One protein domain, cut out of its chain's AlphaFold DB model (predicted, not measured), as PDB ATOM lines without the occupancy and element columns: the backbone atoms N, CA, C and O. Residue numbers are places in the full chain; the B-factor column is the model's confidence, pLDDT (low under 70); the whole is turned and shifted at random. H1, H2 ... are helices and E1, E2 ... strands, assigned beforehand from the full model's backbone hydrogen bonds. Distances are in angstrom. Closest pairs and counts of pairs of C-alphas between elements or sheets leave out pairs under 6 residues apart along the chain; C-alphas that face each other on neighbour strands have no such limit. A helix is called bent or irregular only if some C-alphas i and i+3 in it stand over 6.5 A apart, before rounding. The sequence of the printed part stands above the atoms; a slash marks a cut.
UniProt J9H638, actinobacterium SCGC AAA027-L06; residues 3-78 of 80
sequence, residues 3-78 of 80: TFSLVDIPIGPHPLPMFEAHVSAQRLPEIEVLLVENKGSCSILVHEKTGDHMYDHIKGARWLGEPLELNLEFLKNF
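What this domain is: This is residues 3 to 78 of the 80 residues of a protein of actinobacterium SCGC AAA027-L06 (UniProt J9H638). A short two-stranded ribbon, E1 beside E2, forms the middle of a small rounded domain, with H1 toward one end of the longest span and the short helices H2 and H3 toward the other. A long stretch with no named element, residues 3 to 24, runs past the ribbon on the E1 side. The printed part has 76 residues, with three named helices and two named strands in the order H1, E1, H2, E2, H3; the sheet's order is E1 - E2, antiparallel. The class is mixed, helices and strands, though under half of the residues, 33 of 76, are in named elements. The whole is compact, with a radius of gyration of the C-alphas of 12.5 A and spans of 34 by 26 by 22 A.

How they stand to each other: Start at the sheet, where E1, residues 44 to 47, and E2, residues 61 to 64, are antiparallel neighbours at 156 degrees. Look at N 46 and O 62, 2.9 A apart, and N 64 and O 44, 2.8 A apart, both within hydrogen-bond range. C-alphas 45 and 63 face each other at 4.8 A. H1, residues 25 to 38, is near E1, with 5 pairs of C-alphas within 10 A; its closest C-alpha pair with E2 is Val 36 and Leu 64, at 6.5 A. For H2, residues 53 to 58, look at His 47 and Asp 56, its closest C-alpha pair with E1, 5.5 A apart. Farther out, H3, residues 72 to 76, touches H2, and their closest C-alphas are those of Met 54 and Leu 75, 5.8 A apart. H1 is apart from H2 and from H3, and E1 is apart from H3. In H2 and H3 every O i to N i+4 pair is within hydrogen-bond range; in H1 8 of 10 are.

Where its parts are: Find C-alpha 44 at (-40.899, 0.681, -21.542); from there E1 runs 9.8 A to C-alpha 47. E2 spans 10.2 A from Ala 61 to Leu 64. H1 begins at C-alpha 25, (-57.161, 2.184, -19.025), and measures 20.0 A; it is irregular, with C-alphas 26 and 29 7.3 A apart. H2, from His 53 to Ile 58, measures 8.8 A, and H3, from Leu 72, measures 6.4 A and ends at C-alpha 76, (-44.319, 15.744, -36.538).

The domain as a whole: The two C-alphas farthest apart are those of Glu 37 and Asn 77, at 35.4 A. The printed part, residues 3 to 78, has no cut. The links H1 to E1, E1 to H2 and H2 to E2 are tight, and E2 to H3 is short. The mean pLDDT of the printed part is 95.5, and no printed residue is under 70.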
ATOM      1  N   THR A   3     -51.345  -7.714 -28.037       96.25
ATOM      2  CA  THR A   3     -49.896  -7.619 -28.251       96.25
ATOM      3  C   THR A   3     -49.586  -7.778 -29.729       96.25
ATOM      4  O   THR A   3     -50.216  -8.597 -30.404       96.25
ATOM      5  N   PHE A   4     -48.604  -7.030 -30.212       96.94
ATOM      6  CA  PHE A   4     -48.125  -7.105 -31.587       96.94
ATOM      7  C   PHE A   4     -46.792  -7.855 -31.663       96.94
ATOM      8  O   PHE A   4     -46.122  -8.064 -30.652       96.94
ATOM      9  N   SER A   5     -46.434  -8.310 -32.865       97.44
ATOM     10  CA  SER A   5     -45.160  -8.988 -33.110       97.44
ATOM     11  C   SER A   5     -43.974  -8.059 -32.849       97.44
ATOM     12  O   SER A   5     -44.071  -6.845 -33.030       97.44
ATOM     13  N   LEU A   6     -42.848  -8.651 -32.452       97.50
ATOM     14  CA  LEU A   6     -41.578  -7.947 -32.331       97.50
ATOM     15  C   LEU A   6     -41.165  -7.362 -33.687       97.50
ATOM     16  O   LEU A   6     -41.262  -8.035 -34.714       97.50
ATOM     17  N   VAL A   7     -40.689  -6.119 -33.669       97.94
ATOM     18  CA  VAL A   7     -40.006  -5.484 -34.794       97.94
ATOM     19  C   VAL A   7     -38.523  -5.414 -34.449       97.94
ATOM     20  O   VAL A   7     -38.128  -4.702 -33.529       97.94
ATOM     21  N   ASP A   8     -37.702  -6.155 -35.191       97.69
ATOM     22  CA  ASP A   8     -36.264  -6.321 -34.918       97.69
ATOM     23  C   ASP A   8     -35.391  -5.123 -35.340       97.69
ATOM     24  O   ASP A   8     -34.164  -5.175 -35.254       97.69
ATOM     25  N   ILE A   9     -36.004  -4.038 -35.819       97.50
ATOM     26  CA  ILE A   9     -35.328  -2.824 -36.289       97.50
ATOM     27  C   ILE A   9     -35.999  -1.568 -35.712       97.50
ATOM     28  O   ILE A   9     -37.189  -1.613 -35.391       97.50
ATOM     29  N   PRO A  10     -35.281  -0.434 -35.616       96.94
ATOM     30  CA  PRO A  10     -35.896   0.853 -35.306       96.94
ATOM     31  C   PRO A  10     -36.986   1.198 -36.327       96.94
ATOM     32  O   PRO A  10     -36.774   1.062 -37.537       96.94
ATOM     33  N   ILE A  11     -38.144   1.655 -35.854       95.94
ATOM     34  CA  ILE A  11     -39.281   2.007 -36.709       95.94
ATOM     35  C   ILE A  11     -40.064   3.184 -36.127       95.94
ATOM     36  O   ILE A  11     -40.331   3.254 -34.926       95.94
ATOM     37  N   GLY A  12     -40.440   4.120 -36.999       95.25
ATOM     38  CA  GLY A  12     -41.185   5.315 -36.619       95.25
ATOM     39  C   GLY A  12     -40.447   6.151 -35.562       95.25
ATOM     40  O   GLY A  12     -39.288   6.513 -35.787       95.25
ATOM     41  N   PRO A  13     -41.080   6.471 -34.416       96.38
ATOM     42  CA  PRO A  13     -40.433   7.221 -33.341       96.38
ATOM     43  C   PRO A  13     -39.457   6.382 -32.505       96.38
ATOM     44  O   PRO A  13     -38.721   6.952 -31.701       96.38
ATOM     45  N   HIS A  14     -39.460   5.053 -32.639       97.25
ATOM     46  CA  HIS A  14     -38.775   4.161 -31.707       97.25
ATOM     47  C   HIS A  14     -37.330   3.872 -32.154       97.25
ATOM     48  O   HIS A  14     -37.124   3.348 -33.253       97.25
ATOM     49  N   PRO A  15     -36.322   4.171 -31.311       96.69
ATOM     50  CA  PRO A  15     -34.911   4.098 -31.698       96.69
ATOM     51  C   PRO A  15     -34.308   2.685 -31.633       96.69
ATOM     52  O   PRO A  15     -33.189   2.487 -32.098       96.69
ATOM     53  N   LEU A  16     -35.011   1.715 -31.041       97.19
ATOM     54  CA  LEU A  16     -34.542   0.346 -30.804       97.19
ATOM     55  C   LEU A  16     -35.598  -0.680 -31.253       97.19
ATOM     56  O   LEU A  16     -36.772  -0.315 -31.375       97.19
ATOM     57  N   PRO A  17     -35.211  -1.958 -31.444       97.31
ATOM     58  CA  PRO A  17     -36.158  -3.057 -31.604       97.31
ATOM     59  C   PRO A  17     -37.173  -3.088 -30.461       97.31
ATOM     60  O   PRO A  17     -36.799  -2.984 -29.289       97.31
ATOM     61  N   MET A  18     -38.453  -3.221 -30.790       97.44
ATOM     62  CA  MET A  18     -39.531  -3.139 -29.805       97.44
ATOM     63  C   MET A  18     -40.761  -3.937 -30.238       97.44
ATOM     64  O   MET A  18     -40.858  -4.400 -31.375       97.44
ATOM     65  N   PHE A  19     -41.708  -4.104 -29.321       97.19
ATOM     66  CA  PHE A  19     -43.063  -4.557 -29.618       97.19
ATOM     67  C   PHE A  19     -44.060  -3.616 -28.932       97.19
ATOM     68  O   PHE A  19     -43.750  -3.018 -27.902       97.19
ATOM     69  N   GLU A  20     -45.263  -3.511 -29.488       96.81
ATOM     70  CA  GLU A  20     -46.346  -2.714 -28.912       96.81
ATOM     71  C   GLU A  20     -47.373  -3.621 -28.215       96.81
ATOM     72  O   GLU A  20     -47.613  -4.767 -28.621       96.81
ATOM     73  N   ALA A  21     -48.023  -3.093 -27.177       96.81
ATOM     74  CA  ALA A  21     -49.211  -3.697 -26.597       96.81
ATOM     75  C   ALA A  21     -50.285  -2.642 -26.300       96.81
ATOM     76  O   ALA A  21     -50.050  -1.677 -25.578       96.81
ATOM     77  N   HIS A  22     -51.504  -2.870 -26.788       96.19
ATOM     78  CA  HIS A  22     -52.666  -2.074 -26.414       96.19
ATOM     79  C   HIS A  22     -53.303  -2.609 -25.132       96.19
ATOM     80  O   HIS A  22     -53.716  -3.776 -25.037       96.19
ATOM     81  N   VAL A  23     -53.453  -1.717 -24.158       95.06
ATOM     82  CA  VAL A  23     -54.018  -1.996 -22.839       95.06
ATOM     83  C   VAL A  23     -55.182  -1.043 -22.575       95.06
ATOM     84  O   VAL A  23     -55.134   0.133 -22.916       95.06
ATOM     85  N   SER A  24     -56.257  -1.555 -21.977       95.25
ATOM     86  CA  SER A  24     -57.384  -0.730 -21.536       95.25
ATOM     87  C   SER A  24     -57.009   0.064 -20.285       95.25
ATOM     88  O   SER A  24     -56.431  -0.522 -19.370       95.25
ATOM     89  N   ALA A  25     -57.439   1.322 -20.179       93.44
ATOM     90  CA  ALA A  25     -57.161   2.184 -19.025       93.44
ATOM     91  C   ALA A  25     -57.501   1.532 -17.668       93.44
ATOM     92  O   ALA A  25     -56.750   1.664 -16.711       93.44
ATOM     93  N   GLN A  26     -58.581   0.746 -17.598       96.62
ATOM     94  CA  GLN A  26     -59.009   0.045 -16.379       96.62
ATOM     95  C   GLN A  26     -57.987  -0.985 -15.879       96.62
ATOM     96  O   GLN A  26     -57.911  -1.240 -14.684       96.62
ATOM     97  N   ARG A  27     -57.218  -1.585 -16.794       95.56
ATOM     98  CA  ARG A  27     -56.199  -2.603 -16.497       95.56
ATOM     99  C   ARG A  27     -54.784  -2.042 -16.496       95.56
ATOM    100  O   ARG A  27     -53.831  -2.762 -16.225       95.56
ATOM    101  N   LEU A  28     -54.618  -0.771 -16.845       95.12
ATOM    102  CA  LEU A  28     -53.293  -0.185 -16.932       95.12
ATOM    103  C   LEU A  28     -52.558  -0.215 -15.576       95.12
ATOM    104  O   LEU A  28     -51.416  -0.666 -15.574       95.12
ATOM    105  N   PRO A  29     -53.187   0.111 -14.422       95.81
ATOM    106  CA  PRO A  29     -52.489   0.085 -13.134       95.81
ATOM    107  C   PRO A  29     -51.956  -1.301 -12.745       95.81
ATOM    108  O   PRO A  29     -50.821  -1.416 -12.296       95.81
ATOM    109  N   GLU A  30     -52.745  -2.362 -12.944       96.62
ATOM    110  CA  GLU A  30     -52.310  -3.740 -12.655       96.62
ATOM    111  C   GLU A  30     -51.170  -4.186 -13.583       96.62
ATOM    112  O   GLU A  30     -50.227  -4.839 -13.142       96.62
ATOM    113  N   ILE A  31     -51.214  -3.792 -14.858       96.06
ATOM    114  CA  ILE A  31     -50.187  -4.149 -15.841       96.06
ATOM    115  C   ILE A  31     -48.891  -3.379 -15.593       96.06
ATOM    116  O   ILE A  31     -47.819  -3.966 -15.697       96.06
ATOM    117  N   GLU A  32     -48.957  -2.099 -15.232       95.88
ATOM    118  CA  GLU A  32     -47.769  -1.312 -14.889       95.88
ATOM    119  C   GLU A  32     -46.966  -1.938 -13.753       95.88
ATOM    120  O   GLU A  32     -45.745  -2.027 -13.863       95.88
ATOM    121  N   VAL A  33     -47.639  -2.412 -12.699       96.75
ATOM    122  CA  VAL A  33     -46.983  -3.104 -11.578       96.75
ATOM    123  C   VAL A  33     -46.234  -4.333 -12.086       96.75
ATOM    124  O   VAL A  33     -45.032  -4.459 -11.853       96.75
ATOM    125  N   LEU A  34     -46.904  -5.184 -12.868       96.56
ATOM    126  CA  LEU A  34     -46.288  -6.384 -13.440       96.56
ATOM    127  C   LEU A  34     -45.099  -6.048 -14.350       96.56
ATOM    128  O   LEU A  34     -44.083  -6.743 -14.320       96.56
ATOM    129  N   LEU A  35     -45.195  -4.983 -15.149       96.50
ATOM    130  CA  LEU A  35     -44.104  -4.537 -16.011       96.50
ATOM    131  C   LEU A  35     -42.920  -4.022 -15.193       96.50
ATOM    132  O   LEU A  35     -41.791  -4.403 -15.479       96.50
ATOM    133  N   VAL A  36     -43.143  -3.209 -14.160       96.06
ATOM    134  CA  VAL A  36     -42.065  -2.723 -13.283       96.06
ATOM    135  C   VAL A  36     -41.336  -3.885 -12.607       96.06
ATOM    136  O   VAL A  36     -40.107  -3.874 -12.556       96.06
ATOM    137  N   GLU A  37     -42.067  -4.901 -12.147       97.25
ATOM    138  CA  GLU A  37     -41.494  -6.086 -11.500       97.25
ATOM    139  C   GLU A  37     -40.699  -6.979 -12.470       97.25
ATOM    140  O   GLU A  37     -39.693  -7.567 -12.074       97.25
ATOM    141  N   ASN A  38     -41.116  -7.073 -13.739       96.88
ATOM    142  CA  ASN A  38     -40.588  -8.064 -14.688       96.88
ATOM    143  C   ASN A  38     -39.763  -7.480 -15.848       96.88
ATOM    144  O   ASN A  38     -39.179  -8.242 -16.616       96.88
ATOM    145  N   LYS A  39     -39.670  -6.152 -15.999       95.19
ATOM    146  CA  LYS A  39     -39.005  -5.516 -17.155       95.19
ATOM    147  C   LYS A  39     -37.511  -5.822 -17.280       95.19
ATOM    148  O   LYS A  39     -36.938  -5.597 -18.342       95.19
ATOM    149  N   GLY A  40     -36.844  -6.249 -16.206       95.69
ATOM    150  CA  GLY A  40     -35.386  -6.379 -16.184       95.69
ATOM    151  C   GLY A  40     -34.695  -5.084 -16.637       95.69
ATOM    152  O   GLY A  40     -34.977  -3.997 -16.118       95.69
ATOM    153  N   SER A  41     -33.814  -5.192 -17.634       94.44
ATOM    154  CA  SER A  41     -33.106  -4.061 -18.251       94.44
ATOM    155  C   SER A  41     -33.891  -3.350 -19.360       94.44
ATOM    156  O   SER A  41     -33.397  -2.360 -19.897       94.44
ATOM    157  N   CYS A  42     -35.094  -3.811 -19.712       95.81
ATOM    158  CA  CYS A  42     -35.900  -3.156 -20.733       95.81
ATOM    159  C   CYS A  42     -36.370  -1.772 -20.264       95.81
ATOM    160  O   CYS A  42     -36.698  -1.553 -19.088       95.81
ATOM    161  N   SER A  43     -36.419  -0.859 -21.231       96.94
ATOM    162  CA  SER A  43     -37.105   0.422 -21.127       96.94
ATOM    163  C   SER A  43     -38.482   0.298 -21.768       96.94
ATOM    164  O   SER A  43     -38.609  -0.276 -22.850       96.94
ATOM    165  N   ILE A  44     -39.513   0.796 -21.088       97.88
ATOM    166  CA  ILE A  44     -40.899   0.681 -21.542       97.88
ATOM    167  C   ILE A  44     -41.513   2.073 -21.602       97.88
ATOM    168  O   ILE A  44     -41.650   2.742 -20.577       97.88
ATOM    169  N   LEU A  45     -41.914   2.484 -22.802       97.94
ATOM    170  CA  LEU A  45     -42.735   3.666 -23.021       97.94
ATOM    171  C   LEU A  45     -44.201   3.286 -22.822       97.94
ATOM    172  O   LEU A  45     -44.701   2.381 -23.485       97.94
ATOM    173  N   VAL A  46     -44.897   3.990 -21.936       97.31
ATOM    174  CA  VAL A  46     -46.353   3.912 -21.838       97.31
ATOM    175  C   VAL A  46     -46.913   5.272 -22.188       97.31
ATOM    176  O   VAL A  46     -46.524   6.263 -21.572       97.31
ATOM    177  N   HIS A  47     -47.816   5.314 -23.159       96.69
ATOM    178  CA  HIS A  47     -48.443   6.548 -23.592       96.69
ATOM    179  C   HIS A  47     -49.954   6.415 -23.759       96.69
ATOM    180  O   HIS A  47     -50.488   5.325 -23.978       96.69
ATOM    181  N   GLU A  48     -50.643   7.546 -23.649       94.31
ATOM    182  CA  GLU A  48     -52.056   7.671 -23.990       94.31
ATOM    183  C   GLU A  48     -52.288   7.507 -25.499       94.31
ATOM    184  O   GLU A  48     -51.363   7.548 -26.306       94.31
ATOM    185  N   LYS A  49     -53.545   7.292 -25.889       92.75
ATOM    186  CA  LYS A  49     -53.956   7.197 -27.295       92.75
ATOM    187  C   LYS A  49     -55.076   8.192 -27.551       92.75
ATOM    188  O   LYS A  49     -56.244   7.811 -27.635       92.75
ATOM    189  N   THR A  50     -54.721   9.472 -27.590       91.62
ATOM    190  CA  THR A  50     -55.676  10.579 -27.748       91.62
ATOM    191  C   THR A  50     -55.936  10.928 -29.214       91.62
ATOM    192  O   THR A  50     -56.951  11.550 -29.523       91.62
ATOM    193  N   GLY A  51     -55.052  10.494 -30.119       89.62
ATOM    194  CA  GLY A  51     -55.078  10.840 -31.544       89.62
ATOM    195  C   GLY A  51     -54.133  11.990 -31.900       89.62
ATOM    196  O   GLY A  51     -53.852  12.198 -33.077       89.62
ATOM    197  N   ASP A  52     -53.590  12.695 -30.905       92.56
ATOM    198  CA  ASP A  52     -52.442  13.582 -31.087       92.56
ATOM    199  C   ASP A  52     -51.161  12.787 -30.808       92.56
ATOM    200  O   ASP A  52     -50.701  12.675 -29.672       92.56
ATOM    201  N   HIS A  53     -50.576  12.228 -31.870       92.62
ATOM    202  CA  HIS A  53     -49.380  11.391 -31.776       92.62
ATOM    203  C   HIS A  53     -48.196  12.102 -31.123       92.62
ATOM    204  O   HIS A  53     -47.416  11.455 -30.423       92.62
ATOM    205  N   MET A  54     -48.057  13.414 -31.338       94.06
ATOM    206  CA  MET A  54     -47.029  14.187 -30.660       94.06
ATOM    207  C   MET A  54     -47.338  14.206 -29.174       94.06
ATOM    208  O   MET A  54     -46.533  13.700 -28.407       94.06
ATOM    209  N   TYR A  55     -48.500  14.717 -28.758       94.62
ATOM    210  CA  TYR A  55     -48.877  14.764 -27.344       94.62
ATOM    211  C   TYR A  55     -48.710  13.409 -26.654       94.62
ATOM    212  O   TYR A  55     -48.046  13.353 -25.613       94.62
ATOM    213  N   ASP A  56     -49.233  12.349 -27.268       95.44
ATOM    214  CA  ASP A  56     -49.206  10.984 -26.760       95.44
ATOM    215  C   ASP A  56     -47.766  10.568 -26.411       95.44
ATOM    216  O   ASP A  56     -47.512  10.143 -25.293       95.44
ATOM    217  N   HIS A  57     -46.780  10.808 -27.281       95.81
ATOM    218  CA  HIS A  57     -45.403  10.324 -27.090       95.81
ATOM    219  C   HIS A  57     -44.482  11.230 -26.254       95.81
ATOM    220  O   HIS A  57     -43.357  10.830 -25.951       95.81
ATOM    221  N   ILE A  58     -44.918  12.439 -25.881       93.50
ATOM    222  CA  ILE A  58     -44.131  13.358 -25.029       93.50
ATOM    223  C   ILE A  58     -44.819  13.682 -23.708       93.50
ATOM    224  O   ILE A  58     -44.219  13.498 -22.655       93.50
ATOM    225  N   LYS A  59     -46.044  14.214 -23.741       94.81
ATOM    226  CA  LYS A  59     -46.737  14.712 -22.540       94.81
ATOM    227  C   LYS A  59     -47.689  13.680 -21.951       94.81
ATOM    228  O   LYS A  59     -47.754  13.559 -20.734       94.81
ATOM    229  N   GLY A  60     -48.391  12.949 -22.813       94.88
ATOM    230  CA  GLY A  60     -49.221  11.800 -22.458       94.88
ATOM    231  C   GLY A  60     -48.407  10.521 -22.246       94.88
ATOM    232  O   GLY A  60     -48.988   9.445 -22.145       94.88
ATOM    233  N   ALA A  61     -47.076  10.625 -22.194       96.88
ATOM    234  CA  ALA A  61     -46.156   9.511 -22.052       96.88
ATOM    235  C   ALA A  61     -45.440   9.521 -20.703       96.88
ATOM    236  O   ALA A  61     -45.107  10.564 -20.139       96.88
ATOM    237  N   ARG A  62     -45.104   8.325 -20.232       96.56
ATOM    238  CA  ARG A  62     -44.162   8.107 -19.137       96.56
ATOM    239  C   ARG A  62     -43.357   6.835 -19.371       96.56
ATOM    240  O   ARG A  62     -43.822   5.879 -19.992       96.56
ATOM    241  N   TRP A  63     -42.150   6.824 -18.827       97.56
ATOM    242  CA  TRP A  63     -41.217   5.712 -18.954       97.56
ATOM    243  C   TRP A  63     -41.213   4.840 -17.701       97.56
ATOM    244  O   TRP A  63     -41.276   5.344 -16.580       97.56
ATOM    245  N   LEU A  64     -41.116   3.527 -17.900       96.88
ATOM    246  CA  LEU A  64     -40.747   2.570 -16.862       96.88
ATOM    247  C   LEU A  64     -39.318   2.098 -17.150       96.88
ATOM    248  O   LEU A  64     -39.080   1.350 -18.100       96.88
ATOM    249  N   GLY A  65     -38.365   2.535 -16.327       94.69
ATOM    250  CA  GLY A  65     -36.932   2.372 -16.586       94.69
ATOM    251  C   GLY A  65     -36.316   3.600 -17.259       94.69
ATOM    252  O   GLY A  65     -36.822   4.709 -17.098       94.69
ATOM    253  N   GLU A  66     -35.219   3.394 -17.987       96.00
ATOM    254  CA  GLU A  66     -34.425   4.476 -18.581       96.00
ATOM    255  C   GLU A  66     -35.110   5.079 -19.816       96.00
ATOM    256  O   GLU A  66     -35.320   4.355 -20.789       96.00
ATOM    257  N   PRO A  67     -35.444   6.380 -19.833       96.81
ATOM    258  CA  PRO A  67     -36.025   7.025 -21.006       96.81
ATOM    259  C   PRO A  67     -35.113   6.938 -22.232       96.81
ATOM    260  O   PRO A  67     -33.902   7.125 -22.128       96.81
ATOM    261  N   LEU A  68     -35.704   6.705 -23.404       96.81
ATOM    262  CA  LEU A  68     -34.989   6.725 -24.681       96.81
ATOM    263  C   LEU A  68     -35.335   7.987 -25.475       96.81
ATOM    264  O   LEU A  68     -36.465   8.476 -25.428       96.81
ATOM    265  N   GLU A  69     -34.370   8.490 -26.243       96.81
ATOM    266  CA  GLU A  69     -34.598   9.598 -27.171       96.81
ATOM    267  C   GLU A  69     -35.403   9.104 -28.382       96.81
ATOM    268  O   GLU A  69     -34.921   8.314 -29.194       96.81
ATOM    269  N   LEU A  70     -36.661   9.539 -28.472       96.75
ATOM    270  CA  LEU A  70     -37.550   9.202 -29.582       96.75
ATOM    271  C   LEU A  70     -37.264  10.081 -30.804       96.75
ATOM    272  O   LEU A  70     -36.931  11.261 -30.679       96.75
ATOM    273  N   ASN A  71     -37.500   9.544 -32.001       95.56
ATOM    274  CA  ASN A  71     -37.460  10.319 -33.237       95.56
ATOM    275  C   ASN A  71     -38.725  11.188 -33.375       95.56
ATOM    276  O   ASN A  71     -39.688  10.829 -34.052       95.56
ATOM    277  N   LEU A  72     -38.725  12.350 -32.718       94.06
ATOM    278  CA  LEU A  72     -39.862  13.279 -32.724       94.06
ATOM    279  C   LEU A  72     -40.116  13.913 -34.100       94.06
ATOM    280  O   LEU A  72     -41.243  14.315 -34.385       94.06
ATOM    281  N   GLU A  73     -39.105  13.989 -34.968       93.62
ATOM    282  CA  GLU A  73     -39.284  14.479 -36.341       93.62
ATOM    283  C   GLU A  73     -40.182  13.543 -37.157       93.62
ATOM    284  O   GLU A  73     -40.955  14.013 -37.993       93.62
ATOM    285  N   PHE A  74     -40.144  12.232 -36.887       93.69
ATOM    286  CA  PHE A  74     -41.079  11.286 -37.494       93.69
ATOM    287  C   PHE A  74     -42.525  11.615 -37.103       93.69
ATOM    288  O   PHE A  74     -43.381  11.735 -37.975       93.69
ATOM    289  N   LEU A  75     -42.786  11.826 -35.809       92.12
ATOM    290  CA  LEU A  75     -44.133  12.100 -35.294       92.12
ATOM    291  C   LEU A  75     -44.711  13.418 -35.810       92.12
ATOM    292  O   LEU A  75     -45.894  13.477 -36.125       92.12
ATOM    293  N   LYS A  76     -43.884  14.461 -35.959       89.81
ATOM    294  CA  LYS A  76     -44.319  15.744 -36.538       89.81
ATOM    295  C   LYS A  76     -44.838  15.612 -37.969       89.81
ATOM    296  O   LYS A  76     -45.702  16.382 -38.372       89.81
ATOM    297  N   ASN A  77     -44.283  14.672 -38.732       88.81
ATOM    298  CA  ASN A  77     -44.623  14.455 -40.137       88.81
ATOM    299  C   ASN A  77     -45.571  13.262 -40.339       88.81
ATOM    300  O   ASN A  77     -45.869  12.915 -41.482       88.81
ATOM    301  N   PHE A  78     -46.027  12.618 -39.259       83.69
ATOM    302  CA  PHE A  78     -46.900  11.455 -39.325       83.69
ATOM    303  C   PHE A  78     -48.361  11.901 -39.526       83.69
ATOM    304  O   PHE A  78     -48.902  12.586 -38.658       83.69
TER     305      PHE A  78